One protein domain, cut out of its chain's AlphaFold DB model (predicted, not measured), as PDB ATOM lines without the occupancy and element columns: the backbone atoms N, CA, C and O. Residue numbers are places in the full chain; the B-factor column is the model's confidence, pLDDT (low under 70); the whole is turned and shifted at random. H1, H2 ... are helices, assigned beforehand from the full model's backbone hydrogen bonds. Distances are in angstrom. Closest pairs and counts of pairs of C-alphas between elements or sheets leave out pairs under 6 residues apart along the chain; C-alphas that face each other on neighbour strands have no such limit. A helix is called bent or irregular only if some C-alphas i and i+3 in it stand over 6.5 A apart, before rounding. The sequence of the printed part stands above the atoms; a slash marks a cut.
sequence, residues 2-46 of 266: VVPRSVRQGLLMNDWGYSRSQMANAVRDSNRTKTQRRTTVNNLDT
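Overview. This is residues 2 to 46 of the 266 residues of the protein "Hypothetical protein" of Odontella aurita (UniProt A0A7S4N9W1). Two helices, a short H1 and a much longer H2, meet near their ends at a tight turn and make an open L. H2 is the long arm and makes most of the length; residues 24 to 46 and residues 2 to 8 stick out from the corner. The printed part has 45 residues, with two named helices in the order H1, H2 and no named strand, and its class is all helix. It is extended, with a radius of gyration of the C-alphas of 15.1 A, and spans 46 by 23 by 11 A.

Along the chain. The printed part begins at Val 2, and H1 takes residues 5 to 15, from C-alpha 5 at (15.513, -34.508, -5.553), with 15.1 A from first to last C-alpha. H1 is neither bent nor irregular, but only just: C-alphas 12 and 15 are 6.1 A apart. Residues 16 to 19 form a tight link. H2 then takes residues 20 to 44, from C-alpha 20 at (16.395, -25.250, -15.303) to C-alpha 44 at (-16.666, -38.805, -20.606), a length of 36.1 A.

Arrangement. H1 and H2 are close but not clearly touching, with 1 pair of C-alphas within 8 A. Their closest C-alphas are those of Met 13 and Arg 20, 7.7 A apart. The helices stand at a steep tilt of 61 degrees and run opposite ways. Their centres are 22.2 A apart. In H1 and H2 every O i to N i+4 pair is within hydrogen-bond range.

Size, cuts and confidence. The two C-alphas farthest apart are those of Asn 14 and Thr 46, at 46.6 A. The C-alphas of Val 2 and Thr 46, the first and last printed, are 36.2 A apart. The printed part has no cut and no long link. The mean pLDDT of the printed part is 90.5, and residues 45 to 46 are under 70.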
ATOM      1  N   VAL A   2      12.132 -43.883  -4.269       81.19
ATOM      2  CA  VAL A   2      12.077 -42.506  -4.799       81.19
ATOM      3  C   VAL A   2      13.478 -41.911  -4.730       81.19
ATOM      4  O   VAL A   2      14.020 -41.746  -3.643       81.19
ATOM      5  N   VAL A   3      14.072 -41.596  -5.882       90.00
ATOM      6  CA  VAL A   3      15.399 -40.969  -5.935       90.00
ATOM      7  C   VAL A   3      15.317 -39.551  -5.345       90.00
ATOM      8  O   VAL A   3      14.446 -38.769  -5.773       90.00
ATOM      9  N   PRO A   4      16.207 -39.186  -4.397       94.19
ATOM     10  CA  PRO A   4      16.243 -37.852  -3.809       94.19
ATOM     11  C   PRO A   4      16.300 -36.752  -4.874       94.19
ATOM     12  O   PRO A   4      16.909 -36.905  -5.935       94.19
ATOM     13  N   ARG A   5      15.638 -35.622  -4.599       87.94
ATOM     14  CA  ARG A   5      15.513 -34.508  -5.553       87.94
ATOM     15  C   ARG A   5      16.873 -33.971  -6.008       87.94
ATOM     16  O   ARG A   5      17.027 -33.679  -7.189       87.94
ATOM     17  N   SER A   6      17.835 -33.879  -5.091       91.62
ATOM     18  CA  SER A   6      19.206 -33.431  -5.362       91.62
ATOM     19  C   SER A   6      19.904 -34.309  -6.400       91.62
ATOM     20  O   SER A   6      20.452 -33.792  -7.367       91.62
ATOM     21  N   VAL A   7      19.808 -35.631  -6.248       94.12
ATOM     22  CA  VAL A   7      20.419 -36.611  -7.156       94.12
ATOM     23  C   VAL A   7      19.791 -36.533  -8.550       94.12
ATOM     24  O   VAL A   7      20.508 -36.462  -9.542       94.12
ATOM     25  N   ARG A   8      18.454 -36.449  -8.643       90.88
ATOM     26  CA  ARG A   8      17.762 -36.285  -9.938       90.88
ATOM     27  C   ARG A   8      18.137 -34.992 -10.649       90.88
ATOM     28  O   ARG A   8      18.303 -34.991 -11.861       90.88
ATOM     29  N   GLN A   9      18.241 -33.895  -9.903       89.88
ATOM     30  CA  GLN A   9      18.613 -32.608 -10.477       89.88
ATOM     31  C   GLN A   9      20.075 -32.605 -10.940       89.88
ATOM     32  O   GLN A   9      20.355 -32.055 -12.000       89.88
ATOM     33  N   GLY A  10      20.976 -33.255 -10.193       91.75
ATOM     34  CA  GLY A  10      22.366 -33.458 -10.602       91.75
ATOM     35  C   GLY A  10      22.472 -34.202 -11.932       91.75
ATOM     36  O   GLY A  10      23.072 -33.676 -12.858       91.75
ATOM     37  N   LEU A  11      21.803 -35.350 -12.064       94.12
ATOM     38  CA  LEU A  11      21.755 -36.129 -13.312       94.12
ATOM     39  C   LEU A  11      21.219 -35.315 -14.499       94.12
ATOM     40  O   LEU A  11      21.839 -35.252 -15.556       94.12
ATOM     41  N   LEU A  12      20.072 -34.652 -14.319       92.75
ATOM     42  CA  LEU A  12      19.426 -33.900 -15.398       92.75
ATOM     43  C   LEU A  12      20.271 -32.715 -15.879       92.75
ATOM     44  O   LEU A  12      20.299 -32.436 -17.074       92.75
ATOM     45  N   MET A  13      20.933 -32.012 -14.958       93.88
ATOM     46  CA  MET A  13      21.704 -30.814 -15.295       93.88
ATOM     47  C   MET A  13      23.132 -31.140 -15.739       93.88
ATOM     48  O   MET A  13      23.603 -30.540 -16.700       93.88
ATOM     49  N   ASN A  14      23.812 -32.065 -15.058       93.25
ATOM     50  CA  ASN A  14      25.238 -32.324 -15.266       93.25
ATOM     51  C   ASN A  14      25.485 -33.380 -16.345       93.25
ATOM     52  O   ASN A  14      26.338 -33.174 -17.199       93.25
ATOM     53  N   ASP A  15      24.725 -34.478 -16.330       94.38
ATOM     54  CA  ASP A  15      24.974 -35.600 -17.242       94.38
ATOM     55  C   ASP A  15      24.205 -35.424 -18.556       94.38
ATOM     56  O   ASP A  15      24.681 -35.809 -19.621       94.38
ATOM     57  N   TRP A  16      23.000 -34.848 -18.490       93.94
ATOM     58  CA  TRP A  16      22.108 -34.699 -19.649       93.94
ATOM     59  C   TRP A  16      22.015 -33.263 -20.183       93.94
ATOM     60  O   TRP A  16      21.362 -33.032 -21.198       93.94
ATOM     61  N   GLY A  17      22.652 -32.294 -19.519       95.88
ATOM     62  CA  GLY A  17      22.759 -30.916 -20.007       95.88
ATOM     63  C   GLY A  17      21.445 -30.126 -20.052       95.88
ATOM     64  O   GLY A  17      21.365 -29.116 -20.753       95.88
ATOM     65  N   TYR A  18      20.402 -30.543 -19.328       95.19
ATOM     66  CA  TYR A  18      19.133 -29.815 -19.321       95.19
ATOM     67  C   TYR A  18      19.210 -28.531 -18.490       95.19
ATOM     68  O   TYR A  18      19.604 -28.521 -17.319       95.19
ATOM     69  N   SER A  19      18.717 -27.435 -19.066       95.12
ATOM     70  CA  SER A  19      18.568 -26.169 -18.348       95.12
ATOM     71  C   SER A  19      17.409 -26.215 -17.345       95.12
ATOM     72  O   SER A  19      16.399 -26.899 -17.540       95.12
ATOM     73  N   ARG A  20      17.494 -25.405 -16.277       91.06
ATOM     74  CA  ARG A  20      16.395 -25.250 -15.303       91.06
ATOM     75  C   ARG A  20      15.092 -24.795 -15.957       91.06
ATOM     76  O   ARG A  20      14.025 -25.227 -15.523       91.06
ATOM     77  N   SER A  21      15.166 -23.958 -16.993       94.56
ATOM     78  CA  SER A  21      13.985 -23.496 -17.731       94.56
ATOM     79  C   SER A  21      13.298 -24.643 -18.476       94.56
ATOM     80  O   SER A  21      12.079 -24.780 -18.390       94.56
ATOM     81  N   GLN A  22      14.073 -25.514 -19.127       93.88
ATOM     82  CA  GLN A  22      13.567 -26.694 -19.832       93.88
ATOM     83  C   GLN A  22      12.917 -27.686 -18.865       93.88
ATOM     84  O   GLN A  22      11.804 -28.140 -19.114       93.88
ATOM     85  N   MET A  23      13.557 -27.954 -17.720       92.69
ATOM     86  CA  MET A  23      12.969 -28.805 -16.681       92.69
ATOM     87  C   MET A  23      11.648 -28.232 -16.153       92.69
ATOM     88  O   MET A  23      10.673 -28.964 -15.989       92.69
ATOM     89  N   ALA A  24      11.594 -26.920 -15.905       92.56
ATOM     90  CA  ALA A  24      10.373 -26.263 -15.450       92.56
ATOM     91  C   ALA A  24       9.252 -26.352 -16.498       92.56
ATOM     92  O   ALA A  24       8.108 -26.632 -16.140       92.56
ATOM     93  N   ASN A  25       9.573 -26.158 -17.779       96.62
ATOM     94  CA  ASN A  25       8.608 -26.285 -18.871       96.62
ATOM     95  C   ASN A  25       8.083 -27.718 -18.996       96.62
ATOM     96  O   ASN A  25       6.873 -27.907 -18.976       96.62
ATOM     97  N   ALA A  26       8.957 -28.726 -18.956       94.38
ATOM     98  CA  ALA A  26       8.547 -30.131 -19.001       94.38
ATOM     99  C   ALA A  26       7.588 -30.508 -17.854       94.38
ATOM    100  O   ALA A  26       6.622 -31.249 -18.051       94.38
ATOM    101  N   VAL A  27       7.810 -29.972 -16.647       93.81
ATOM    102  CA  VAL A  27       6.896 -30.177 -15.511       93.81
ATOM    103  C   VAL A  27       5.547 -29.498 -15.751       93.81
ATOM    104  O   VAL A  27       4.506 -30.102 -15.477       93.81
ATOM    105  N   ARG A  28       5.539 -28.261 -16.267       96.88
ATOM    106  CA  ARG A  28       4.296 -27.548 -16.607       96.88
ATOM    107  C   ARG A  28       3.508 -28.284 -17.683       96.88
ATOM    108  O   ARG A  28       2.307 -28.466 -17.507       96.88
ATOM    109  N   ASP A  29       4.178 -28.764 -18.725       97.25
ATOM    110  CA  ASP A  29       3.553 -29.517 -19.811       97.25
ATOM    111  C   ASP A  29       2.974 -30.836 -19.303       97.25
ATOM    112  O   ASP A  29       1.808 -31.134 -19.549       97.25
ATOM    113  N   SER A  30       3.725 -31.574 -18.478       96.19
ATOM    114  CA  SER A  30       3.223 -32.794 -17.835       96.19
ATOM    115  C   SER A  30       1.969 -32.526 -16.997       96.19
ATOM    116  O   SER A  30       0.987 -33.272 -17.075       96.19
ATOM    117  N   ASN A  31       1.966 -31.442 -16.219       96.56
ATOM    118  CA  ASN A  31       0.805 -31.045 -15.428       96.56
ATOM    119  C   ASN A  31      -0.372 -30.632 -16.319       96.56
ATOM    120  O   ASN A  31      -1.495 -31.061 -16.060       96.56
ATOM    121  N   ARG A  32      -0.129 -29.879 -17.397       97.44
ATOM    122  CA  ARG A  32      -1.151 -29.500 -18.382       97.44
ATOM    123  C   ARG A  32      -1.790 -30.734 -19.015       97.44
ATOM    124  O   ARG A  32      -3.015 -30.833 -19.031       97.44
ATOM    125  N   THR A  33      -0.987 -31.702 -19.454       96.56
ATOM    126  CA  THR A  33      -1.483 -32.973 -20.003       96.56
ATOM    127  C   THR A  33      -2.301 -33.747 -18.970       96.56
ATOM    128  O   THR A  33      -3.359 -34.278 -19.302       96.56
ATOM    129  N   LYS A  34      -1.864 -33.803 -17.703       95.75
ATOM    130  CA  LYS A  34      -2.635 -34.452 -16.627       95.75
ATOM    131  C   LYS A  34      -3.978 -33.768 -16.390       95.75
ATOM    132  O   LYS A  34      -4.982 -34.462 -16.251       95.75
ATOM    133  N   THR A  35      -4.007 -32.440 -16.367       95.62
ATOM    134  CA  THR A  35      -5.249 -31.674 -16.223       95.62
ATOM    135  C   THR A  35      -6.181 -31.934 -17.400       95.62
ATOM    136  O   THR A  35      -7.327 -32.304 -17.180       95.62
ATOM    137  N   GLN A  36      -5.683 -31.871 -18.638       94.06
ATOM    138  CA  GLN A  36      -6.479 -32.156 -19.836       94.06
ATOM    139  C   GLN A  36      -7.046 -33.585 -19.830       94.06
ATOM    140  O   GLN A  36      -8.208 -33.793 -20.177       94.06
ATOM    141  N   ARG A  37      -6.265 -34.575 -19.380       91.56
ATOM    142  CA  ARG A  37      -6.744 -35.956 -19.193       91.56
ATOM    143  C   ARG A  37      -7.848 -36.049 -18.142       91.56
ATOM    144  O   ARG A  37      -8.845 -36.715 -18.373       91.56
ATOM    145  N   ARG A  38      -7.709 -35.365 -17.005       88.88
ATOM    146  CA  ARG A  38      -8.767 -35.330 -15.981       88.88
ATOM    147  C   ARG A  38     -10.041 -34.688 -16.515       88.88
ATOM    148  O   ARG A  38     -11.113 -35.234 -16.307       88.88
ATOM    149  N   THR A  39      -9.925 -33.577 -17.235       87.69
ATOM    150  CA  THR A  39     -11.080 -32.910 -17.846       87.69
ATOM    151  C   THR A  39     -11.752 -33.801 -18.884       87.69
ATOM    152  O   THR A  39     -12.966 -33.926 -18.871       87.69
ATOM    153  N   THR A  40     -10.986 -34.464 -19.753       85.56
ATOM    154  CA  THR A  40     -11.548 -35.384 -20.759       85.56
ATOM    155  C   THR A  40     -12.217 -36.595 -20.118       85.56
ATOM    156  O   THR A  40     -13.335 -36.911 -20.496       85.56
ATOM    157  N   VAL A  41     -11.609 -37.218 -19.105       78.44
ATOM    158  CA  VAL A  41     -12.236 -38.324 -18.358       78.44
ATOM    159  C   VAL A  41     -13.503 -37.860 -17.637       78.44
ATOM    160  O   VAL A  41     -14.526 -38.522 -17.746       78.44
ATOM    161  N   ASN A  42     -13.482 -36.702 -16.977       78.00
ATOM    162  CA  ASN A  42     -14.670 -36.151 -16.319       78.00
ATOM    163  C   ASN A  42     -15.770 -35.758 -17.321       78.00
ATOM    164  O   ASN A  42     -16.947 -35.836 -16.997       78.00
ATOM    165  N   ASN A  43     -15.399 -35.353 -18.538       76.00
ATOM    166  CA  ASN A  43     -16.350 -35.087 -19.614       76.00
ATOM    167  C   ASN A  43     -16.885 -36.379 -20.250       76.00
ATOM    168  O   ASN A  43     -17.990 -36.373 -20.769       76.00
ATOM    169  N   LEU A  44     -16.138 -37.486 -20.230       71.62
ATOM    170  CA  LEU A  44     -16.666 -38.805 -20.606       71.62
ATOM    171  C   LEU A  44     -17.614 -39.335 -19.532       71.62
ATOM    172  O   LEU A  44     -18.645 -39.918 -19.856       71.62
ATOM    173  N   ASP A  45     -17.321 -39.027 -18.272       67.12
ATOM    174  CA  ASP A  45     -18.199 -39.224 -17.121       67.12
ATOM    175  C   ASP A  45     -19.352 -38.198 -17.107       67.12
ATOM    176  O   ASP A  45     -19.730 -37.651 -16.066       67.12
ATOM    177  N   THR A  46     -19.895 -37.890 -18.293       69.69
ATOM    178  CA  THR A  46     -21.006 -36.958 -18.436       69.69
ATOM    179  C   THR A  46     -22.180 -37.447 -17.595       69.69
ATOM    180  O   THR A  46     -22.538 -38.630 -17.636       69.69
TER     181      THR A  46